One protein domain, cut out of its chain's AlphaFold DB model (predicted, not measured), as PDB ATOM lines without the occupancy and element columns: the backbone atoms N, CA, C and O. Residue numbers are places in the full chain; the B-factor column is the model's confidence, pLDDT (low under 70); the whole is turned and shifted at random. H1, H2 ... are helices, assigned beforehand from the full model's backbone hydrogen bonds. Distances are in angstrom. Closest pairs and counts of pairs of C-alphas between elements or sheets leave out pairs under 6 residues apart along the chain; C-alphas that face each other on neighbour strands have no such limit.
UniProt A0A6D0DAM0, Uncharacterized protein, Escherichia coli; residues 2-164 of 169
ATOM      1  N   LYS A   2     -37.571 -20.372   8.639       65.31
ATOM      2  CA  LYS A   2     -37.736 -21.321   7.500       65.31
ATOM      3  C   LYS A   2     -38.139 -20.625   6.184       65.31
ATOM      4  O   LYS A   2     -37.648 -21.000   5.129       65.31
ATOM      5  N   GLU A   3     -38.974 -19.591   6.257       68.00
ATOM      6  CA  GLU A   3     -39.415 -18.795   5.097       68.00
ATOM      7  C   GLU A   3     -38.290 -17.901   4.536       68.00
ATOM      8  O   GLU A   3     -38.020 -17.918   3.344       68.00
ATOM      9  N   GLU A   4     -37.517 -17.244   5.407       72.69
ATOM     10  CA  GLU A   4     -36.324 -16.474   5.008       72.69
ATOM     11  C   GLU A   4     -35.250 -17.354   4.351       72.69
ATOM     12  O   GLU A   4     -34.591 -16.940   3.401       72.69
ATOM     13  N   LEU A   5     -35.075 -18.588   4.839       76.12
ATOM     14  CA  LEU A   5     -34.125 -19.539   4.265       76.12
ATOM     15  C   LEU A   5     -34.586 -20.044   2.891       76.12
ATOM     16  O   LEU A   5     -33.766 -20.213   1.990       76.12
ATOM     17  N   LYS A   6     -35.893 -20.243   2.714       75.88
ATOM     18  CA  LYS A   6     -36.498 -20.573   1.422       75.88
ATOM     19  C   LYS A   6     -36.256 -19.463   0.397       75.88
ATOM     20  O   LYS A   6     -35.767 -19.748  -0.698       75.88
ATOM     21  N   ASP A   7     -36.547 -18.219   0.765       76.62
ATOM     22  CA  ASP A   7     -36.344 -17.058  -0.108       76.62
ATOM     23  C   ASP A   7     -34.865 -16.879  -0.454       76.62
ATOM     24  O   ASP A   7     -34.515 -16.634  -1.609       76.62
ATOM     25  N   TYR A   8     -33.976 -17.091   0.522       81.81
ATOM     26  CA  TYR A   8     -32.535 -17.070   0.297       81.81
ATOM     27  C   TYR A   8     -32.094 -18.111  -0.741       81.81
ATOM     28  O   TYR A   8     -31.342 -17.774  -1.655       81.81
ATOM     29  N   VAL A   9     -32.571 -19.357  -0.645       81.50
ATOM     30  CA  VAL A   9     -32.214 -20.426  -1.595       81.50
ATOM     31  C   VAL A   9     -32.717 -20.114  -3.005       81.50
ATOM     32  O   VAL A   9     -31.962 -20.274  -3.968       81.50
ATOM     33  N   ASP A  10     -33.953 -19.631  -3.149       79.69
ATOM     34  CA  ASP A  10     -34.521 -19.292  -4.460       79.69
ATOM     35  C   ASP A  10     -33.789 -18.106  -5.113       79.69
ATOM     36  O   ASP A  10     -33.407 -18.170  -6.287       79.69
ATOM     37  N   ILE A  11     -33.516 -17.045  -4.346       85.12
ATOM     38  CA  ILE A  11     -32.745 -15.889  -4.822       85.12
ATOM     39  C   ILE A  11     -31.326 -16.318  -5.193       85.12
ATOM     40  O   ILE A  11     -30.861 -15.996  -6.288       85.12
ATOM     41  N   ASN A  12     -30.645 -17.080  -4.334       86.12
ATOM     42  CA  ASN A  12     -29.282 -17.532  -4.593       86.12
ATOM     43  C   ASN A  12     -29.205 -18.400  -5.858       86.12
ATOM     44  O   ASN A  12     -28.277 -18.253  -6.654       86.12
ATOM     45  N   ASN A  13     -30.191 -19.266  -6.097       86.06
ATOM     46  CA  ASN A  13     -30.236 -20.074  -7.311       86.06
ATOM     47  C   ASN A  13     -30.450 -19.221  -8.571       86.06
ATOM     48  O   ASN A  13     -29.755 -19.411  -9.565       86.06
ATOM     49  N   LYS A  14     -31.350 -18.230  -8.527       86.88
ATOM     50  CA  LYS A  14     -31.563 -17.288  -9.644       86.88
ATOM     51  C   LYS A  14     -30.328 -16.438  -9.933       86.88
ATOM     52  O   LYS A  14     -29.981 -16.234 -11.095       86.88
ATOM     53  N   VAL A  15     -29.659 -15.957  -8.888       89.00
ATOM     54  CA  VAL A  15     -28.412 -15.193  -9.012       89.00
ATOM     55  C   VAL A  15     -27.323 -16.068  -9.625       89.00
ATOM     56  O   VAL A  15     -26.686 -15.644 -10.585       89.00
ATOM     57  N   ASN A  16     -27.156 -17.306  -9.154       91.19
ATOM     58  CA  ASN A  16     -26.188 -18.236  -9.732       91.19
ATOM     59  C   ASN A  16     -26.482 -18.551 -11.194       91.19
ATOM     60  O   ASN A  16     -25.565 -18.501 -12.010       91.19
ATOM     61  N   PHE A  17     -27.750 -18.770 -11.536       89.50
ATOM     62  CA  PHE A  17     -28.178 -18.941 -12.915       89.50
ATOM     63  C   PHE A  17     -27.792 -17.744 -13.789       89.50
ATOM     64  O   PHE A  17     -27.147 -17.913 -14.823       89.50
ATOM     65  N   CYS A  18     -28.118 -16.530 -13.344       92.56
ATOM     66  CA  CYS A  18     -27.783 -15.302 -14.060       92.56
ATOM     67  C   CYS A  18     -26.264 -15.140 -14.233       92.56
ATOM     68  O   CYS A  18     -25.789 -14.886 -15.338       92.56
ATOM     69  N   ILE A  19     -25.486 -15.365 -13.169       91.38
ATOM     70  CA  ILE A  19     -24.019 -15.312 -13.211       91.38
ATOM     71  C   ILE A  19     -23.465 -16.353 -14.189       91.38
ATOM     72  O   ILE A  19     -22.567 -16.039 -14.966       91.38
ATOM     73  N   SER A  20     -23.996 -17.576 -14.184       91.88
ATOM     74  CA  SER A  20     -23.563 -18.651 -15.080       91.88
ATOM     75  C   SER A  20     -23.836 -18.307 -16.552       91.88
ATOM     76  O   SER A  20     -22.964 -18.518 -17.394       91.88
ATOM     77  N   VAL A  21     -24.976 -17.679 -16.860       93.75
ATOM     78  CA  VAL A  21     -25.275 -17.154 -18.206       93.75
ATOM     79  C   VAL A  21     -24.330 -16.010 -18.586       93.75
ATOM     80  O   VAL A  21     -23.771 -16.024 -19.681       93.75
ATOM     81  N   ILE A  22     -24.103 -15.039 -17.694       93.81
ATOM     82  CA  ILE A  22     -23.202 -13.904 -17.953       93.81
ATOM     83  C   ILE A  22     -21.777 -14.396 -18.218       93.81
ATOM     84  O   ILE A  22     -21.160 -13.985 -19.197       93.81
ATOM     85  N   ILE A  23     -21.261 -15.302 -17.385       92.62
ATOM     86  CA  ILE A  23     -19.919 -15.871 -17.552       92.62
ATOM     87  C   ILE A  23     -19.814 -16.622 -18.876       92.62
ATOM     88  O   ILE A  23     -18.795 -16.486 -19.550       92.62
ATOM     89  N   MET A  24     -20.847 -17.368 -19.273       94.31
ATOM     90  CA  MET A  24     -20.872 -18.039 -20.572       94.31
ATOM     91  C   MET A  24     -20.803 -17.034 -21.726       94.31
ATOM     92  O   MET A  24     -19.930 -17.156 -22.580       94.31
ATOM     93  N   VAL A  25     -21.671 -16.017 -21.734       93.88
ATOM     94  CA  VAL A  25     -21.693 -14.999 -22.798       93.88
ATOM     95  C   VAL A  25     -20.360 -14.258 -22.875       93.88
ATOM     96  O   VAL A  25     -19.816 -14.089 -23.965       93.88
ATOM     97  N   LEU A  26     -19.793 -13.862 -21.731       92.56
ATOM     98  CA  LEU A  26     -18.483 -13.215 -21.686       92.56
ATOM     99  C   LEU A  26     -17.374 -14.137 -22.205       92.56
ATOM    100  O   LEU A  26     -16.540 -13.678 -22.979       92.56
ATOM    101  N   ASN A  27     -17.373 -15.423 -21.835       91.25
ATOM    102  CA  ASN A  27     -16.400 -16.387 -22.358       91.25
ATOM    103  C   ASN A  27     -16.506 -16.528 -23.874       91.25
ATOM    104  O   ASN A  27     -15.485 -16.522 -24.549       91.25
ATOM    105  N   PHE A  28     -17.722 -16.611 -24.413       92.81
ATOM    106  CA  PHE A  28     -17.929 -16.755 -25.852       92.81
ATOM    107  C   PHE A  28     -17.460 -15.520 -26.616       92.81
ATOM    108  O   PHE A  28     -16.696 -15.649 -27.566       92.81
ATOM    109  N   LEU A  29     -17.833 -14.322 -26.161       90.94
ATOM    110  CA  LEU A  29     -17.374 -13.078 -26.780       90.94
ATOM    111  C   LEU A  29     -15.845 -12.966 -26.736       90.94
ATOM    112  O   LEU A  29     -15.206 -12.673 -27.742       90.94
ATOM    113  N   VAL A  30     -15.238 -13.222 -25.580       89.62
ATOM    114  CA  VAL A  30     -13.787 -13.095 -25.416       89.62
ATOM    115  C   VAL A  30     -13.025 -14.177 -26.191       89.62
ATOM    116  O   VAL A  30     -11.929 -13.907 -26.679       89.62
ATOM    117  N   TYR A  31     -13.591 -15.372 -26.361       87.25
ATOM    118  CA  TYR A  31     -13.005 -16.407 -27.212       87.25
ATOM    119  C   TYR A  31     -12.991 -15.977 -28.687       87.25
ATOM    120  O   TYR A  31     -11.933 -15.973 -29.313       87.25
ATOM    121  N   GLU A  32     -14.128 -15.522 -29.217       85.56
ATOM    122  CA  GLU A  32     -14.251 -15.116 -30.626       85.56
ATOM    123  C   GLU A  32     -13.318 -13.949 -30.989       85.56
ATOM    124  O   GLU A  32     -12.694 -13.950 -32.049       85.56
ATOM    125  N   TYR A  33     -13.167 -12.961 -30.099       85.19
ATOM    126  CA  TYR A  33     -12.369 -11.764 -30.395       85.19
ATOM    127  C   TYR A  33     -10.917 -11.823 -29.899       85.19
ATOM    128  O   TYR A  33     -10.089 -11.042 -30.368       85.19
ATOM    129  N   ALA A  34     -10.597 -12.683 -28.926       84.06
ATOM    130  CA  ALA A  34      -9.338 -12.596 -28.187       84.06
ATOM    131  C   ALA A  34      -8.853 -13.923 -27.554       84.06
ATOM    132  O   ALA A  34      -8.171 -13.876 -26.528       84.06
ATOM    133  N   HIS A  35      -9.160 -15.104 -28.116       79.44
ATOM    134  CA  HIS A  35      -8.792 -16.405 -27.513       79.44
ATOM    135  C   HIS A  35      -7.299 -16.577 -27.166       79.44
ATOM    136  O   HIS A  35      -6.975 -17.210 -26.159       79.44
ATOM    137  N   ASP A  36      -6.383 -15.983 -27.934       81.69
ATOM    138  CA  ASP A  36      -4.939 -16.118 -27.693       81.69
ATOM    139  C   ASP A  36      -4.406 -15.266 -26.533       81.69
ATOM    140  O   ASP A  36      -3.316 -15.524 -26.007       81.69
ATOM    141  N   TYR A  37      -5.169 -14.267 -26.086       86.62
ATOM    142  CA  TYR A  37      -4.728 -13.351 -25.043       86.62
ATOM    143  C   TYR A  37      -4.774 -14.004 -23.659       86.62
ATOM    144  O   TYR A  37      -5.687 -14.755 -23.314       86.62
ATOM    145  N   PHE A  38      -3.813 -13.637 -22.807       86.88
ATOM    146  CA  PHE A  38      -3.728 -14.127 -21.428       86.88
ATOM    147  C   PHE A  38      -5.041 -13.944 -20.645       86.88
ATOM    148  O   PHE A  38      -5.478 -14.858 -19.949       86.88
ATOM    149  N   TYR A  39      -5.705 -12.794 -20.802       84.75
ATOM    150  CA  TYR A  39      -6.975 -12.501 -20.128       84.75
ATOM    151  C   TYR A  39      -8.113 -13.442 -20.546       84.75
ATOM    152  O   TYR A  39      -8.952 -13.782 -19.715       84.75
ATOM    153  N   SER A  40      -8.112 -13.904 -21.798       86.06
ATOM    154  CA  SER A  40      -9.089 -14.874 -22.300       86.06
ATOM    155  C   SER A  40      -8.906 -16.232 -21.627       86.06
ATOM    156  O   SER A  40      -9.842 -16.783 -21.051       86.06
ATOM    157  N   LYS A  41      -7.658 -16.709 -21.554       87.62
ATOM    158  CA  LYS A  41      -7.313 -17.952 -20.845       87.62
ATOM    159  C   LYS A  41      -7.633 -17.872 -19.352       87.62
ATOM    160  O   LYS A  41      -8.161 -18.823 -18.786       87.62
ATOM    161  N   ALA A  42      -7.370 -16.729 -18.714       89.88
ATOM    162  CA  ALA A  42      -7.730 -16.508 -17.314       89.88
ATOM    163  C   ALA A  42      -9.251 -16.594 -17.092       89.88
ATOM    164  O   ALA A  42      -9.695 -17.236 -16.140       89.88
ATOM    165  N   LEU A  43     -10.051 -16.007 -17.987       91.38
ATOM    166  CA  LEU A  43     -11.512 -16.069 -17.926       91.38
ATOM    167  C   LEU A  43     -12.045 -17.502 -18.105       91.38
ATOM    168  O   LEU A  43     -12.929 -17.915 -17.351       91.38
ATOM    169  N   MET A  44     -11.469 -18.281 -19.024       90.44
ATOM    170  CA  MET A  44     -11.815 -19.699 -19.206       90.44
ATOM    171  C   MET A  44     -11.453 -20.538 -17.976       90.44
ATOM    172  O   MET A  44     -12.243 -21.374 -17.541       90.44
ATOM    173  N   CYS A  45     -10.300 -20.281 -17.349       91.25
ATOM    174  CA  CYS A  45      -9.934 -20.920 -16.083       91.25
ATOM    175  C   CYS A  45     -10.932 -20.585 -14.963       91.25
ATOM    176  O   CYS A  45     -11.317 -21.470 -14.201       91.25
ATOM    177  N   ILE A  46     -11.392 -19.332 -14.873       92.50
ATOM    178  CA  ILE A  46     -12.429 -18.931 -13.910       92.50
ATOM    179  C   ILE A  46     -13.741 -19.677 -14.186       92.50
ATOM    180  O   ILE A  46     -14.358 -20.192 -13.252       92.50
ATOM    181  N   ALA A  47     -14.151 -19.785 -15.454       92.94
ATOM    182  CA  ALA A  47     -15.337 -20.548 -15.842       92.94
ATOM    183  C   ALA A  47     -15.210 -22.032 -15.472       92.94
ATOM    184  O   ALA A  47     -16.154 -22.617 -14.944       92.94
ATOM    185  N   PHE A  48     -14.028 -22.616 -15.663       92.69
ATOM    186  CA  PHE A  48     -13.746 -23.999 -15.300       92.69
ATOM    187  C   PHE A  48     -13.793 -24.238 -13.783       92.69
ATOM    188  O   PHE A  48     -14.441 -25.175 -13.317       92.69
ATOM    189  N   ILE A  49     -13.174 -23.363 -12.984       93.06
ATOM    190  CA  ILE A  49     -13.249 -23.437 -11.515       93.06
ATOM    191  C   ILE A  49     -14.705 -23.315 -11.053       93.06
ATOM    192  O   ILE A  49     -15.148 -24.073 -10.186       93.06
ATOM    193  N   ARG A  50     -15.472 -22.398 -11.658       92.25
ATOM    194  CA  ARG A  50     -16.904 -22.253 -11.381       92.25
ATOM    195  C   ARG A  50     -17.681 -23.518 -11.740       92.25
ATOM    196  O   ARG A  50     -18.523 -23.917 -10.943       92.25
ATOM    197  N   PHE A  51     -17.390 -24.158 -12.874       93.38
ATOM    198  CA  PHE A  51     -18.014 -25.422 -13.280       93.38
ATOM    199  C   PHE A  51     -17.840 -26.505 -12.215       93.38
ATOM    200  O   PHE A  51     -18.831 -27.097 -11.784       93.38
ATOM    201  N   ILE A  52     -16.614 -26.712 -11.723       92.94
ATOM    202  CA  ILE A  52     -16.346 -27.702 -10.673       92.94
ATOM    203  C   ILE A  52     -17.070 -27.324  -9.376       92.94
ATOM    204  O   ILE A  52     -17.836 -28.124  -8.842       92.94
ATOM    205  N   SER A  53     -16.866 -26.095  -8.893       93.00
ATOM    206  CA  SER A  53     -17.450 -25.613  -7.634       93.00
ATOM    207  C   SER A  53     -18.976 -25.743  -7.626       93.00
ATOM    208  O   SER A  53     -19.557 -26.308  -6.700       93.00
ATOM    209  N   ARG A  54     -19.628 -25.310  -8.711       90.25
ATOM    210  CA  ARG A  54     -21.085 -25.328  -8.829       90.25
ATOM    211  C   ARG A  54     -21.641 -26.743  -8.973       90.25
ATOM    212  O   ARG A  54     -22.668 -27.048  -8.372       90.25
ATOM    213  N   SER A  55     -20.951 -27.618  -9.706       91.88
ATOM    214  CA  SER A  55     -21.323 -29.037  -9.816       91.88
ATOM    215  C   SER A  55     -21.329 -29.722  -8.447       91.88
ATOM    216  O   SER A  55     -22.271 -30.451  -8.120       91.88
ATOM    217  N   TYR A  56     -20.312 -29.450  -7.621       90.19
ATOM    218  CA  TYR A  56     -20.246 -29.953  -6.249       90.19
ATOM    219  C   TYR A  56     -21.321 -29.341  -5.351       90.19
ATOM    220  O   TYR A  56     -21.985 -30.086  -4.638       90.19
ATOM    221  N   GLU A  57     -21.526 -28.022  -5.398       87.12
ATOM    222  CA  GLU A  57     -22.539 -27.331  -4.588       87.12
ATOM    223  C   GLU A  57     -23.947 -27.874  -4.862       87.12
ATOM    224  O   GLU A  57     -24.652 -28.249  -3.925       87.12
ATOM    225  N   ILE A  58     -24.335 -27.976  -6.139       86.81
ATOM    226  CA  ILE A  58     -25.639 -28.515  -6.549       86.81
ATOM    227  C   ILE A  58     -25.779 -29.956  -6.056       86.81
ATOM    228  O   ILE A  58     -26.760 -30.291  -5.394       86.81
ATOM    229  N   THR A  59     -24.792 -30.810  -6.336       87.25
ATOM    230  CA  THR A  59     -24.862 -32.223  -5.946       87.25
ATOM    231  C   THR A  59     -24.966 -32.377  -4.432       87.25
ATOM    232  O   THR A  59     -25.824 -33.109  -3.944       87.25
ATOM    233  N   TYR A  60     -24.144 -31.648  -3.676       85.75
ATOM    234  CA  TYR A  60     -24.160 -31.666  -2.219       85.75
ATOM    235  C   TYR A  60     -25.507 -31.200  -1.654       85.75
ATOM    236  O   TYR A  60     -26.074 -31.883  -0.804       85.75
ATOM    237  N   ALA A  61     -26.053 -30.091  -2.161       82.25
ATOM    238  CA  ALA A  61     -27.342 -29.566  -1.719       82.25
ATOM    239  C   ALA A  61     -28.470 -30.594  -1.909       82.25
ATOM    240  O   ALA A  61     -29.217 -30.864  -0.970       82.25
ATOM    241  N   PHE A  62     -28.545 -31.231  -3.083       79.88
ATOM    242  CA  PHE A  62     -29.562 -32.249  -3.363       79.88
ATOM    243  C   PHE A  62     -29.368 -33.539  -2.556       79.88
ATOM    244  O   PHE A  62     -30.349 -34.157  -2.141       79.88
ATOM    245  N   VAL A  63     -28.122 -33.947  -2.306       82.75
ATOM    246  CA  VAL A  63     -27.812 -35.100  -1.448       82.75
ATOM    247  C   VAL A  63     -28.276 -34.824  -0.017       82.75
ATOM    248  O   VAL A  63     -29.024 -35.622   0.550       82.75
ATOM    249  N   CYS A  64     -27.901 -33.680   0.556       78.44
ATOM    250  CA  CYS A  64     -28.341 -33.283   1.893       78.44
ATOM    251  C   CYS A  64     -29.870 -33.220   2.002       78.44
ATOM    252  O   CYS A  64     -30.424 -33.727   2.977       78.44
ATOM    253  N   ASP A  65     -30.544 -32.684   0.982       73.81
ATOM    254  CA  ASP A  65     -32.006 -32.568   0.937       73.81
ATOM    255  C   ASP A  65     -32.748 -33.917   0.966       73.81
ATOM    256  O   ASP A  65     -33.926 -33.946   1.331       73.81
ATOM    257  N   ILE A  66     -32.095 -35.021   0.582       72.25
ATOM    258  CA  ILE A  66     -32.682 -36.373   0.571       72.25
ATOM    259  C   ILE A  66     -32.341 -37.166   1.821       72.25
ATOM    260  O   ILE A  66     -33.215 -37.828   2.381       72.25
ATOM    261  N   PHE A  67     -31.082 -37.126   2.260       73.12
ATOM    262  CA  PHE A  67     -30.661 -37.889   3.435       73.12
ATOM    263  C   PHE A  67     -31.255 -37.332   4.735       73.12
ATOM    264  O   PHE A  67     -31.404 -38.068   5.710       73.12
ATOM    265  N   GLN A  68     -31.660 -36.061   4.762       67.69
ATOM    266  CA  GLN A  68     -32.314 -35.448   5.918       67.69
ATOM    267  C   GLN A  68     -33.840 -35.651   5.852       67.69
ATOM    268  O   GLN A  68     -34.609 -34.755   5.516       67.69
ATOM    269  N   GLN A  69     -34.285 -36.869   6.178       54.62
ATOM    270  CA  GLN A  69     -35.679 -37.324   6.046       54.62
ATOM    271  C   GLN A  69     -36.696 -36.712   7.037       54.62
ATOM    272  O   GLN A  69     -37.893 -36.952   6.869       54.62
ATOM    273  N   HIS A  70     -36.292 -35.934   8.053       48.72
ATOM    274  CA  HIS A  70     -37.213 -35.525   9.134       48.72
ATOM    275  C   HIS A  70     -37.573 -34.042   9.240       48.72
ATOM    276  O   HIS A  70     -38.634 -33.736   9.773       48.72
ATOM    277  N   GLU A  71     -36.817 -33.126   8.642       50.31
ATOM    278  CA  GLU A  71     -37.258 -31.741   8.476       50.31
ATOM    279  C   GLU A  71     -36.683 -31.187   7.179       50.31
ATOM    280  O   GLU A  71     -35.484 -31.285   6.933       50.31
ATOM    281  N   SER A  72     -37.519 -30.572   6.337       54.06
ATOM    282  CA  SER A  72     -36.994 -29.775   5.231       54.06
ATOM    283  C   SER A  72     -36.183 -28.621   5.819       54.06
ATOM    284  O   SER A  72     -36.781 -27.659   6.309       54.06
ATOM    285  N   VAL A  73     -34.851 -28.695   5.753       57.22
ATOM    286  CA  VAL A  73     -33.970 -27.607   6.209       57.22
ATOM    287  C   VAL A  73     -34.356 -26.301   5.528       57.22
ATOM    288  O   VAL A  73     -34.456 -25.271   6.178       57.22
ATOM    289  N   THR A  74     -34.693 -26.369   4.244       55.31
ATOM    290  CA  THR A  74     -35.002 -25.222   3.388       55.31
ATOM    291  C   THR A  74     -36.474 -24.803   3.364       55.31
ATOM    292  O   THR A  74     -36.797 -23.815   2.721       55.31
ATOM    293  N   GLY A  75     -37.396 -25.546   3.994       59.56
ATOM    294  CA  GLY A  75     -38.836 -25.221   3.973       59.56
ATOM    295  C   GLY A  75     -39.528 -25.274   2.593       59.56
ATOM    296  O   GLY A  75     -40.700 -24.926   2.493       59.56
ATOM    297  N   LEU A  76     -38.830 -25.695   1.531       59.12
ATOM    298  CA  LEU A  76     -39.349 -25.729   0.155       59.12
ATOM    299  C   LEU A  76     -40.390 -26.839  -0.060       59.12
ATOM    300  O   LEU A  76     -40.147 -28.001   0.293       59.12
ATOM    301  N   ASN A  77     -41.494 -26.495  -0.734       69.19
ATOM    302  CA  ASN A  77     -42.535 -27.438  -1.154       69.19
ATOM    303  C   ASN A  77     -42.061 -28.304  -2.351       69.19
ATOM    304  O   ASN A  77     -41.133 -27.936  -3.073       69.19
ATOM    305  N   LYS A  78     -42.706 -29.454  -2.603       71.44
ATOM    306  CA  LYS A  78     -42.397 -30.420  -3.682       71.44
ATOM    307  C   LYS A  78     -42.231 -29.736  -5.041       71.44
ATOM    308  O   LYS A  78     -41.218 -29.929  -5.709       71.44
ATOM    309  N   HIS A  79     -43.188 -28.891  -5.428       74.62
ATOM    310  CA  HIS A  79     -43.136 -28.166  -6.701       74.62
ATOM    311  C   HIS A  79     -41.980 -27.164  -6.773       74.62
ATOM    312  O   HIS A  79     -41.362 -27.009  -7.824       74.62
ATOM    313  N   GLU A  80     -41.651 -26.513  -5.661       76.19
ATOM    314  CA  GLU A  80     -40.572 -25.527  -5.596       76.19
ATOM    315  C   GLU A  80     -39.204 -26.201  -5.679       76.19
ATOM    316  O   GLU A  80     -38.329 -25.717  -6.387       76.19
ATOM    317  N   ARG A  81     -39.047 -27.373  -5.052       75.88
ATOM    318  CA  ARG A  81     -37.842 -28.207  -5.171       75.88
ATOM    319  C   ARG A  81     -37.626 -28.696  -6.598       75.88
ATOM    320  O   ARG A  81     -36.511 -28.632  -7.102       75.88
ATOM    321  N   ILE A  82     -38.687 -29.148  -7.268       80.88
ATOM    322  CA  ILE A  82     -38.610 -29.567  -8.675       80.88
ATOM    323  C   ILE A  82     -38.255 -28.375  -9.559       80.88
ATOM    324  O   ILE A  82     -37.393 -28.495 -10.423       80.88
ATOM    325  N   ARG A  83     -38.865 -27.208  -9.326       83.44
ATOM    326  CA  ARG A  83     -38.530 -25.976 -10.048       83.44
ATOM    327  C   ARG A  83     -37.066 -25.585  -9.836       83.44
ATOM    328  O   ARG A  83     -36.396 -25.250 -10.809       83.44
ATOM    329  N   LEU A  84     -36.570 -25.668  -8.601       84.31
ATOM    330  CA  LEU A  84     -35.171 -25.422  -8.257       84.31
ATOM    331  C   LEU A  84     -34.250 -26.382  -9.019       84.31
ATOM    332  O   LEU A  84     -33.341 -25.925  -9.704       84.31
ATOM    333  N   ALA A  85     -34.550 -27.684  -8.984       85.56
ATOM    334  CA  ALA A  85     -33.817 -28.709  -9.722       85.56
ATOM    335  C   ALA A  85     -33.798 -28.414 -11.224       85.56
ATOM    336  O   ALA A  85     -32.750 -28.487 -11.853       85.56
ATOM    337  N   LEU A  86     -34.928 -28.008 -11.800       86.50
ATOM    338  CA  LEU A  86     -35.035 -27.694 -13.222       86.50
ATOM    339  C   LEU A  86     -34.173 -26.478 -13.597       86.50
ATOM    340  O   LEU A  86     -33.458 -26.519 -14.596       86.50
ATOM    341  N   PHE A  87     -34.163 -25.426 -12.772       88.25
ATOM    342  CA  PHE A  87     -33.254 -24.293 -12.966       88.25
ATOM    343  C   PHE A  87     -31.789 -24.693 -12.826       88.25
ATOM    344  O   PHE A  87     -30.985 -24.304 -13.667       88.25
ATOM    345  N   SER A  88     -31.441 -25.478 -11.806       89.38
ATOM    346  CA  SER A  88     -30.076 -25.962 -11.612       89.38
ATOM    347  C   SER A  88     -29.639 -26.873 -12.764       89.38
ATOM    348  O   SER A  88     -28.505 -26.757 -13.203       89.38
ATOM    349  N   TYR A  89     -30.533 -27.700 -13.318       90.50
ATOM    350  CA  TYR A  89     -30.287 -28.526 -14.505       90.50
ATOM    351  C   TYR A  89     -30.014 -27.670 -15.742       90.50
ATOM    352  O   TYR A  89     -29.039 -27.908 -16.452       90.50
ATOM    353  N   LEU A  90     -30.826 -26.632 -15.968       91.75
ATOM    354  CA  LEU A  90     -30.572 -25.672 -17.042       91.75
ATOM    355  C   LEU A  90     -29.240 -24.939 -16.840       91.75
ATOM    356  O   LEU A  90     -28.499 -24.735 -17.798       91.75
ATOM    357  N   GLU A  91     -28.912 -24.594 -15.594       92.44
ATOM    358  CA  GLU A  91     -27.646 -23.963 -15.226       92.44
ATOM    359  C   GLU A  91     -26.434 -24.795 -15.664       92.44
ATOM    360  O   GLU A  91     -25.461 -24.224 -16.163       92.44
ATOM    361  N   ILE A  92     -26.521 -26.130 -15.540       94.00
ATOM    362  CA  ILE A  92     -25.454 -27.056 -15.945       94.00
ATOM    363  C   ILE A  92     -25.040 -26.820 -17.386       94.00
ATOM    364  O   ILE A  92     -23.843 -26.755 -17.662       94.00
ATOM    365  N   PHE A  93     -25.991 -26.622 -18.298       94.31
ATOM    366  CA  PHE A  93     -25.652 -26.402 -19.701       94.31
ATOM    367  C   PHE A  93     -24.823 -25.134 -19.906       94.31
ATOM    368  O   PHE A  93     -23.857 -25.152 -20.670       94.31
ATOM    369  N   PHE A  94     -25.160 -24.056 -19.200       94.25
ATOM    370  CA  PHE A  94     -24.493 -22.767 -19.364       94.25
ATOM    371  C   PHE A  94     -23.079 -22.779 -18.788       94.25
ATOM    372  O   PHE A  94     -22.123 -22.445 -19.490       94.25
ATOM    373  N   TYR A  95     -22.916 -23.211 -17.531       93.88
ATOM    374  CA  TYR A  95     -21.586 -23.209 -16.921       93.88
ATOM    375  C   TYR A  95     -20.673 -24.293 -17.526       93.88
ATOM    376  O   TYR A  95     -19.465 -24.079 -17.607       93.88
ATOM    377  N   SER A  96     -21.222 -25.419 -18.005       93.12
ATOM    378  CA  SER A  96     -20.432 -26.463 -18.685       93.12
ATOM    379  C   SER A  96     -19.990 -26.032 -20.077       93.12
ATOM    380  O   SER A  96     -18.840 -26.254 -20.436       93.12
ATOM    381  N   ALA A  97     -20.850 -25.351 -20.845       93.62
ATOM    382  CA  ALA A  97     -20.461 -24.822 -22.152       93.62
ATOM    383  C   ALA A  97     -19.317 -23.806 -22.019       93.62
ATOM    384  O   ALA A  97     -18.345 -23.871 -22.765       93.62
ATOM    385  N   ALA A  98     -19.384 -22.922 -21.019       92.75
ATOM    386  CA  ALA A  98     -18.299 -21.991 -20.720       92.75
ATOM    387  C   ALA A  98     -16.994 -22.717 -20.341       92.75
ATOM    388  O   ALA A  98     -15.921 -22.344 -20.805       92.75
ATOM    389  N   ALA A  99     -17.080 -23.769 -19.521       92.19
ATOM    390  CA  ALA A  99     -15.919 -24.545 -19.093       92.19
ATOM    391  C   ALA A  99     -15.281 -25.357 -20.230       92.19
ATOM    392  O   ALA A  99     -14.058 -25.484 -20.273       92.19
ATOM    393  N   TYR A 100     -16.077 -25.873 -21.171       90.88
ATOM    394  CA  TYR A 100     -15.557 -26.627 -22.310       90.88
ATOM    395  C   TYR A 100     -14.738 -25.787 -23.285       90.88
ATOM    396  O   TYR A 100     -13.881 -26.347 -23.957       90.88
ATOM    397  N   MET A 101     -14.891 -24.461 -23.296       89.19
ATOM    398  CA  MET A 101     -14.019 -23.574 -24.079       89.19
ATOM    399  C   MET A 101     -12.536 -23.682 -23.688       89.19
ATOM    400  O   MET A 101     -11.670 -23.362 -24.494       89.19
ATOM    401  N   LEU A 102     -12.230 -24.148 -22.470       87.94
ATOM    402  CA  LEU A 102     -10.853 -24.384 -22.028       87.94
ATOM    403  C   LEU A 102     -10.216 -25.608 -22.713       87.94
ATOM    404  O   LEU A 102      -8.995 -25.770 -22.678       87.94
ATOM    405  N   LEU A 103     -11.023 -26.501 -23.297       85.06
ATOM    406  CA  LEU A 103     -10.525 -27.728 -23.904       85.06
ATOM    407  C   LEU A 103      -9.845 -27.434 -25.245       85.06
ATOM    408  O   LEU A 103     -10.456 -26.818 -26.115       85.06
ATOM    409  N   PRO A 104      -8.621 -27.940 -25.471       80.50
ATOM    410  CA  PRO A 104      -7.867 -27.649 -26.687       80.50
ATOM    411  C   PRO A 104      -8.499 -28.224 -27.964       80.50
ATOM    412  O   PRO A 104      -8.126 -27.823 -29.058       80.50
ATOM    413  N   GLN A 105      -9.426 -29.176 -27.848       82.00
ATOM    414  CA  GLN A 105     -10.141 -29.768 -28.980       82.00
ATOM    415  C   GLN A 105     -11.328 -28.913 -29.442       82.00
ATOM    416  O   GLN A 105     -11.833 -29.114 -30.545       82.00
ATOM    417  N   ILE A 106     -11.793 -27.985 -28.604       83.75
ATOM    418  CA  ILE A 106     -12.909 -27.096 -28.911       83.75
ATOM    419  C   ILE A 106     -12.358 -25.911 -29.698       83.75
ATOM    420  O   ILE A 106     -11.645 -25.067 -29.157       83.75
ATOM    421  N   ASN A 107     -12.694 -25.869 -30.988       82.06
ATOM    422  CA  ASN A 107     -12.232 -24.834 -31.918       82.06
ATOM    423  C   ASN A 107     -13.294 -23.761 -32.187       82.06
ATOM    424  O   ASN A 107     -13.019 -22.768 -32.854       82.06
ATOM    425  N   SER A 108     -14.523 -23.970 -31.713       87.25
ATOM    426  CA  SER A 108     -15.620 -23.029 -31.887       87.25
ATOM    427  C   SER A 108     -16.549 -23.021 -30.679       87.25
ATOM    428  O   SER A 108     -16.709 -24.022 -29.976       87.25
ATOM    429  N   VAL A 109     -17.232 -21.894 -30.476       90.12
ATOM    430  CA  VAL A 109     -18.296 -21.776 -29.468       90.12
ATOM    431  C   VAL A 109     -19.406 -22.811 -29.701       90.12
ATOM    432  O   VAL A 109     -19.953 -23.375 -28.750       90.12
ATOM    433  N   TYR A 110     -19.714 -23.116 -30.965       90.44
ATOM    434  CA  TYR A 110     -20.722 -24.112 -31.333       90.44
ATOM    435  C   TYR A 110     -20.359 -25.517 -30.854       90.44
ATOM    436  O   TYR A 110     -21.241 -26.244 -30.389       90.44
ATOM    437  N   ASP A 111     -19.078 -25.885 -30.908       89.81
ATOM    438  CA  ASP A 111     -18.612 -27.181 -30.412       89.81
ATOM    439  C   ASP A 111     -18.805 -27.281 -28.898       89.81
ATOM    440  O   ASP A 111     -19.313 -28.290 -28.412       89.81
ATOM    441  N   ALA A 112     -18.490 -26.220 -28.146       90.69
ATOM    442  CA  ALA A 112     -18.666 -26.200 -26.694       90.69
ATOM    443  C   ALA A 112     -20.133 -26.310 -26.270       90.69
ATOM    444  O   ALA A 112     -20.468 -27.054 -25.342       90.69
ATOM    445  N   VAL A 113     -21.023 -25.594 -26.961       92.81
ATOM    446  CA  VAL A 113     -22.470 -25.670 -26.720       92.81
ATOM    447  C   VAL A 113     -22.990 -27.062 -27.063       92.81
ATOM    448  O   VAL A 113     -23.688 -27.675 -26.255       92.81
ATOM    449  N   THR A 114     -22.611 -27.597 -28.224       91.56
ATOM    450  CA  THR A 114     -23.019 -28.938 -28.666       91.56
ATOM    451  C   THR A 114     -22.541 -30.008 -27.694       91.56
ATOM    452  O   THR A 114     -23.308 -30.900 -27.333       91.56
ATOM    453  N   MET A 115     -21.300 -29.896 -27.223       90.44
ATOM    454  CA  MET A 115     -20.715 -30.774 -26.218       90.44
ATOM    455  C   MET A 115     -21.490 -30.704 -24.899       90.44
ATOM    456  O   MET A 115     -21.914 -31.733 -24.375       90.44
ATOM    457  N   SER A 116     -21.753 -29.495 -24.398       92.94
ATOM    458  CA  SER A 116     -22.539 -29.270 -23.179       92.94
ATOM    459  C   SER A 116     -23.936 -29.874 -23.256       92.94
ATOM    460  O   SER A 116     -24.361 -30.553 -22.321       92.94
ATOM    461  N   LEU A 117     -24.630 -29.698 -24.380       92.25
ATOM    462  CA  LEU A 117     -25.949 -30.281 -24.604       92.25
ATOM    463  C   LEU A 117     -25.881 -31.806 -24.717       92.25
ATOM    464  O   LEU A 117     -26.657 -32.500 -24.063       92.25
ATOM    465  N   SER A 118     -24.939 -32.337 -25.495       91.00
ATOM    466  CA  SER A 118     -24.783 -33.778 -25.735       91.00
ATOM    467  C   SER A 118     -24.483 -34.550 -24.452       91.00
ATOM    468  O   SER A 118     -25.081 -35.596 -24.193       91.00
ATOM    469  N   VAL A 119     -23.575 -34.015 -23.632       90.75
ATOM    470  CA  VAL A 119     -23.186 -34.602 -22.348       90.75
ATOM    471  C   VAL A 119     -24.268 -34.361 -21.301       90.75
ATOM    472  O   VAL A 119     -24.658 -35.289 -20.597       90.75
ATOM    473  N   GLY A 120     -24.797 -33.140 -21.214       88.69
ATOM    474  CA  GLY A 120     -25.758 -32.768 -20.179       88.69
ATOM    475  C   GLY A 120     -27.112 -33.465 -20.316       88.69
ATOM    476  O   GLY A 120     -27.723 -33.819 -19.313       88.69
ATOM    477  N   THR A 121     -27.546 -33.736 -21.550       89.56
ATOM    478  CA  THR A 121     -28.756 -34.529 -21.827       89.56
ATOM    479  C   THR A 121     -28.521 -36.037 -21.763       89.56
ATOM    480  O   THR A 121     -29.469 -36.801 -21.926       89.56
ATOM    481  N   LEU A 122     -27.273 -36.480 -21.554       87.00
ATOM    482  CA  LEU A 122     -26.859 -37.888 -21.569       87.00
ATOM    483  C   LEU A 122     -27.136 -38.611 -22.903       87.00
ATOM    484  O   LEU A 122     -27.071 -39.837 -22.965       87.00
ATOM    485  N   THR A 123     -27.426 -37.877 -23.979       85.31
ATOM    486  CA  THR A 123     -27.802 -38.452 -25.281       85.31
ATOM    487  C   THR A 123     -26.601 -38.946 -26.067       85.31
ATOM    488  O   THR A 123     -26.698 -39.935 -26.791       85.31
ATOM    489  N   ASN A 124     -25.456 -38.272 -25.933       83.06
ATOM    490  CA  ASN A 124     -24.271 -38.598 -26.712       83.06
ATOM    491  C   ASN A 124     -22.982 -38.350 -25.924       83.06
ATOM    492  O   ASN A 124     -22.091 -37.617 -26.344       83.06
ATOM    493  N   VAL A 125     -22.865 -38.995 -24.762       81.44
ATOM    494  CA  VAL A 125     -21.625 -38.966 -23.963       81.44
ATOM    495  C   VAL A 125     -20.469 -39.637 -24.728       81.44
ATOM    496  O   VAL A 125     -19.318 -39.254 -24.576       81.44
ATOM    497  N   GLY A 126     -20.764 -40.584 -25.628       75.94
ATOM    498  CA  GLY A 126     -19.782 -41.208 -26.524       75.94
ATOM    499  C   GLY A 126     -19.056 -40.216 -27.441       75.94
ATOM    500  O   GLY A 126     -17.848 -40.340 -27.654       75.94
ATOM    501  N   TYR A 127     -19.773 -39.205 -27.945       75.69
ATOM    502  CA  TYR A 127     -19.204 -38.132 -28.765       75.69
ATOM    503  C   TYR A 127     -18.070 -37.407 -28.045       75.69
ATOM    504  O   TYR A 127     -17.015 -37.195 -28.635       75.69
ATOM    505  N   ALA A 128     -18.241 -37.134 -26.752       74.31
ATOM    506  CA  ALA A 128     -17.231 -36.489 -25.927       74.31
ATOM    507  C   ALA A 128     -15.892 -37.240 -25.911       74.31
ATOM    508  O   ALA A 128     -14.831 -36.625 -26.009       74.31
ATOM    509  N   PHE A 129     -15.933 -38.572 -25.825       72.88
ATOM    510  CA  PHE A 129     -14.734 -39.411 -25.762       72.88
ATOM    511  C   PHE A 129     -13.999 -39.496 -27.099       72.88
ATOM    512  O   PHE A 129     -12.770 -39.477 -27.129       72.88
ATOM    513  N   ASN A 130     -14.749 -39.547 -28.201       72.50
ATOM    514  CA  ASN A 130     -14.167 -39.519 -29.541       72.50
ATOM    515  C   ASN A 130     -13.579 -38.140 -29.863       72.50
ATOM    516  O   ASN A 130     -12.502 -38.055 -30.445       72.50
ATOM    517  N   PHE A 131     -14.256 -37.071 -29.436       70.69
ATOM    518  CA  PHE A 131     -13.857 -35.692 -29.693       70.69
ATOM    519  C   PHE A 131     -12.628 -35.268 -28.872       70.69
ATOM    520  O   PHE A 131     -11.723 -34.628 -29.396       70.69
ATOM    521  N   CYS A 132     -12.548 -35.667 -27.599       66.50
ATOM    522  CA  CYS A 132     -11.427 -35.307 -26.720       66.50
ATOM    523  C   CYS A 132     -10.172 -36.178 -26.936       66.50
ATOM    524  O   CYS A 132      -9.078 -35.816 -26.496       66.50
ATOM    525  N   GLY A 133     -10.309 -37.300 -27.648       61.31
ATOM    526  CA  GLY A 133      -9.231 -38.242 -27.940       61.31
ATOM    527  C   GLY A 133      -8.859 -39.121 -26.742       61.31
ATOM    528  O   GLY A 133      -8.748 -38.661 -25.605       61.31
ATOM    529  N   GLN A 134      -8.596 -40.407 -26.994       60.00
ATOM    530  CA  GLN A 134      -8.319 -41.406 -25.946       60.00
ATOM    531  C   GLN A 134      -7.022 -41.168 -25.145       60.00
ATOM    532  O   GLN A 134      -6.797 -41.823 -24.131       60.00
ATOM    533  N   ASN A 135      -6.186 -40.210 -25.556       57.53
ATOM    534  CA  ASN A 135      -4.866 -39.964 -24.966       57.53
ATOM    535  C   ASN A 135      -4.842 -38.850 -23.902       57.53
ATOM    536  O   ASN A 135      -3.766 -38.511 -23.412       57.53
ATOM    537  N   THR A 136      -5.988 -38.267 -23.528       66.44
ATOM    538  CA  THR A 136      -6.048 -37.181 -22.529       66.44
ATOM    539  C   THR A 136      -7.016 -37.501 -21.377       66.44
ATOM    540  O   THR A 136      -8.106 -36.933 -21.292       66.44
ATOM    541  N   PRO A 137      -6.630 -38.379 -20.427       69.69
ATOM    542  CA  PRO A 137      -7.520 -38.848 -19.354       69.69
ATOM    543  C   PRO A 137      -8.078 -37.716 -18.477       69.69
ATOM    544  O   PRO A 137      -9.179 -37.821 -17.942       69.69
ATOM    545  N   PHE A 138      -7.354 -36.599 -18.360       71.62
ATOM    546  CA  PHE A 138      -7.831 -35.411 -17.651       71.62
ATOM    547  C   PHE A 138      -9.099 -34.816 -18.282       71.62
ATOM    548  O   PHE A 138     -10.034 -34.468 -17.568       71.62
ATOM    549  N   ILE A 139      -9.159 -34.748 -19.613       71.25
ATOM    550  CA  ILE A 139     -10.280 -34.145 -20.341       71.25
ATOM    551  C   ILE A 139     -11.517 -35.040 -20.252       71.25
ATOM    552  O   ILE A 139     -12.624 -34.567 -19.999       71.25
ATOM    553  N   THR A 140     -11.308 -36.351 -20.356       74.81
ATOM    554  CA  THR A 140     -12.330 -37.375 -20.117       74.81
ATOM    555  C   THR A 140     -12.993 -37.213 -18.742       74.81
ATOM    556  O   THR A 140     -14.215 -37.299 -18.634       74.81
ATOM    557  N   ASN A 141     -12.217 -36.920 -17.693       82.06
ATOM    558  CA  ASN A 141     -12.750 -36.743 -16.341       82.06
ATOM    559  C   ASN A 141     -13.646 -35.503 -16.199       82.06
ATOM    560  O   ASN A 141     -14.603 -35.541 -15.431       82.06
ATOM    561  N   ILE A 142     -13.389 -34.428 -16.952       84.75
ATOM    562  CA  ILE A 142     -14.216 -33.208 -16.916       84.75
ATOM    563  C   ILE A 142     -15.645 -33.517 -17.370       84.75
ATOM    564  O   ILE A 142     -16.609 -33.120 -16.719       84.75
ATOM    565  N   VAL A 143     -15.777 -34.285 -18.450       86.62
ATOM    566  CA  VAL A 143     -17.071 -34.729 -18.987       86.62
ATOM    567  C   VAL A 143     -17.847 -35.520 -17.935       86.62
ATOM    568  O   VAL A 143     -19.046 -35.305 -17.745       86.62
ATOM    569  N   PHE A 144     -17.159 -36.390 -17.190       87.06
ATOM    570  CA  PHE A 144     -17.777 -37.162 -16.115       87.06
ATOM    571  C   PHE A 144     -18.277 -36.306 -14.954       87.06
ATOM    572  O   PHE A 144     -19.273 -36.682 -14.343       87.06
ATOM    573  N   VAL A 145     -17.659 -35.157 -14.667       90.44
ATOM    574  CA  VAL A 145     -18.186 -34.233 -13.649       90.44
ATOM    575  C   VAL A 145     -19.563 -33.714 -14.061       90.44
ATOM    576  O   VAL A 145     -20.484 -33.741 -13.245       90.44
ATOM    577  N   GLN A 146     -19.739 -33.323 -15.330       92.25
ATOM    578  CA  GLN A 146     -21.047 -32.888 -15.828       92.25
ATOM    579  C   GLN A 146     -22.066 -34.033 -15.761       92.25
ATOM    580  O   GLN A 146     -23.163 -33.834 -15.248       92.25
ATOM    581  N   VAL A 147     -21.696 -35.231 -16.230       91.25
ATOM    582  CA  VAL A 147     -22.555 -36.430 -16.183       91.25
ATOM    583  C   VAL A 147     -22.965 -36.770 -14.751       91.25
ATOM    584  O   VAL A 147     -24.123 -37.081 -14.490       91.25
ATOM    585  N   PHE A 148     -22.028 -36.710 -13.808       90.50
ATOM    586  CA  PHE A 148     -22.297 -37.006 -12.407       90.50
ATOM    587  C   PHE A 148     -23.247 -35.980 -11.787       90.50
ATOM    588  O   PHE A 148     -24.181 -36.368 -11.083       90.50
ATOM    589  N   ALA A 149     -23.055 -34.691 -12.075       90.31
ATOM    590  CA  ALA A 149     -23.930 -33.631 -11.590       90.31
ATOM    591  C   ALA A 149     -25.348 -33.740 -12.178       90.31
ATOM    592  O   ALA A 149     -26.327 -33.635 -11.436       90.31
ATOM    593  N   THR A 150     -25.484 -34.007 -13.484       91.06
ATOM    594  CA  THR A 150     -26.799 -34.169 -14.127       91.06
ATOM    595  C   THR A 150     -27.520 -35.416 -13.640       91.06
ATOM    596  O   THR A 150     -28.693 -35.330 -13.282       91.06
ATOM    597  N   LEU A 151     -26.833 -36.559 -13.559       89.06
ATOM    598  CA  LEU A 151     -27.407 -37.794 -13.024       89.06
ATOM    599  C   LEU A 151     -27.824 -37.633 -11.571       89.06
ATOM    600  O   LEU A 151     -28.939 -38.012 -11.225       89.06
ATOM    601  N   SER A 152     -26.963 -37.044 -10.738       86.56
ATOM    602  CA  SER A 152     -27.295 -36.768  -9.341       86.56
ATOM    603  C   SER A 152     -28.563 -35.929  -9.270       86.56
ATOM    604  O   SER A 152     -29.519 -36.328  -8.625       86.56
ATOM    605  N   LEU A 153     -28.650 -34.830 -10.013       86.25
ATOM    606  CA  LEU A 153     -29.833 -33.976  -9.999       86.25
ATOM    607  C   LEU A 153     -31.100 -34.713 -10.470       86.25
ATOM    608  O   LEU A 153     -32.135 -34.632  -9.809       86.25
ATOM    609  N   VAL A 154     -31.040 -35.467 -11.569       85.31
ATOM    610  CA  VAL A 154     -32.198 -36.207 -12.104       85.31
ATOM    611  C   VAL A 154     -32.652 -37.310 -11.144       85.31
ATOM    612  O   VAL A 154     -33.836 -37.395 -10.822       85.31
ATOM    613  N   VAL A 155     -31.730 -38.128 -10.638       85.00
ATOM    614  CA  VAL A 155     -32.050 -39.229  -9.715       85.00
ATOM    615  C   VAL A 155     -32.585 -38.687  -8.393       85.00
ATOM    616  O   VAL A 155     -33.596 -39.173  -7.891       85.00
ATOM    617  N   LEU A 156     -31.938 -37.660  -7.840       81.12
ATOM    618  CA  LEU A 156     -32.313 -37.071  -6.559       81.12
ATOM    619  C   LEU A 156     -33.654 -36.322  -6.675       81.12
ATOM    620  O   LEU A 156     -34.536 -36.502  -5.836       81.12
ATOM    621  N   SER A 157     -33.887 -35.565  -7.750       78.94
ATOM    622  CA  SER A 157     -35.189 -34.916  -7.978       78.94
ATOM    623  C   SER A 157     -36.334 -35.926  -8.141       78.94
ATOM    624  O   SER A 157     -37.410 -35.721  -7.573       78.94
ATOM    625  N   LEU A 158     -36.098 -37.051  -8.827       79.69
ATOM    626  CA  LEU A 158     -37.069 -38.143  -8.933       79.69
ATOM    627  C   LEU A 158     -37.312 -38.825  -7.578       79.69
ATOM    628  O   LEU A 158     -38.460 -39.081  -7.215       79.69
ATOM    629  N   ALA A 159     -36.256 -39.080  -6.804       78.12
ATOM    630  CA  ALA A 159     -36.366 -39.656  -5.466       78.12
ATOM    631  C   ALA A 159     -37.195 -38.761  -4.531       78.12
ATOM    632  O   ALA A 159     -38.078 -39.258  -3.832       78.12
ATOM    633  N   VAL A 160     -36.990 -37.438  -4.570       72.75
ATOM    634  CA  VAL A 160     -37.808 -36.465  -3.823       72.75
ATOM    635  C   VAL A 160     -39.267 -36.503  -4.274       72.75
ATOM    636  O   VAL A 160     -40.167 -36.444  -3.436       72.75
ATOM    637  N   TYR A 161     -39.513 -36.617  -5.581       72.81
ATOM    638  CA  TYR A 161     -40.869 -36.706  -6.119       72.81
ATOM    639  C   TYR A 161     -41.608 -37.965  -5.636       72.81
ATOM    640  O   TYR A 161     -42.782 -37.864  -5.277       72.81
ATOM    641  N   LEU A 162     -40.922 -39.115  -5.597       74.19
ATOM    642  CA  LEU A 162     -41.483 -40.414  -5.203       74.19
ATOM    643  C   LEU A 162     -41.583 -40.609  -3.681       74.19
ATOM    644  O   LEU A 162     -42.487 -41.292  -3.207       74.19
ATOM    645  N   SER A 163     -40.664 -40.032  -2.904       69.00
ATOM    646  CA  SER A 163     -40.558 -40.275  -1.458       69.00
ATOM    647  C   SER A 163     -41.665 -39.618  -0.623       69.00
ATOM    648  O   SER A 163     -41.810 -39.969   0.549       69.00
ATOM    649  N   ARG A 164     -42.432 -38.660  -1.160       61.66
ATOM    650  CA  ARG A 164     -43.492 -37.961  -0.410       61.66
ATOM    651  C   ARG A 164     -44.873 -38.324  -0.952       61.66
ATOM    652  O   ARG A 164     -45.192 -37.995  -2.092       61.66
TER     653      ARG A 164
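AT A GLANCE: This is residues 2 to 164 of the 169 residues of an uncharacterized protein of Escherichia coli (UniProt A0A6D0DAM0). Four long helices, H1, H2, H3 and H6, form an elongated up-and-down bundle, each running against the one before it in the chain; H2 and H3 pack on each other between H1 and H6, which stay apart. Two short helices, H4 and H5, fold back as a hairpin near one end of the bundle, H4 on the last part of H3 and H5 by the first part of H6. The 163 printed residues have six named helices, H1 to H6 in that order, and no named strand, and the class is all helix. The whole is compact, with a radius of gyration of the C-alphas of 16.8 A, and spans 51 by 30 by 20 A.

HOW THE PARTS SIT: Start with H1, residues 2 to 34, and H2, residues 38 to 67: this hairpin touches through residues 23 to 34 of H1 and 40 to 47 of H2 alone, the closest C-alphas being those of Val 30 and Ser 40, 5.9 A apart. H3, residues 78 to 100, touches H1 at a shallow tilt of 21 degrees, the same way, closest at the C-alphas of Met 24 and Ala 98, 4.7 A. H2 and H3 form a hairpin, closest at the C-alphas of Phe 48 and Ala 99, 4.4 A, where H2 touches with residues 44 to 58 alone. H4, residues 109 to 120, makes a hairpin with H3 at a steep tilt of 41 degrees; look at the C-alphas of Ala 97 and Ser 116, their closest, 5.0 A apart, where H3 touches with residues 92 to 100 alone. H5, residues 125 to 132, is apart from H1, H2 and H3. H6, residues 137 to 163, touches H3 at a shallow tilt of 8 degrees, opposite ways, closest at the C-alphas of Ile 82 and Ser 157, 6.4 A. In H1, H2 and H4 every O i to N i+4 pair is within hydrogen-bond range; the counts are 17 of 19 in H3, 3 of 4 in H5 and 22 of 23 in H6.

IN THESE COORDINATES: Find C-alpha 2 at (-37.736, -21.321, 7.500); from there H1 runs 46.4 A to C-alpha 34. H2 runs 43.7 A, and H3 runs 32.9 A from C-alpha 78 at (-42.397, -30.420, -3.682). H4 and H5 are short; H6 runs 37.6 A to C-alpha 163 at (-40.558, -40.275, -1.458).

THE WHOLE: The two C-alphas farthest apart are those of Asp 36 and His 70, at 52.7 A. The printed part has no cut and no long link. Look for pLDDT under 70 in residues 2 to 3, 68 to 77, 132 to 137 and 163 to 164; the mean of the printed part is 82.9.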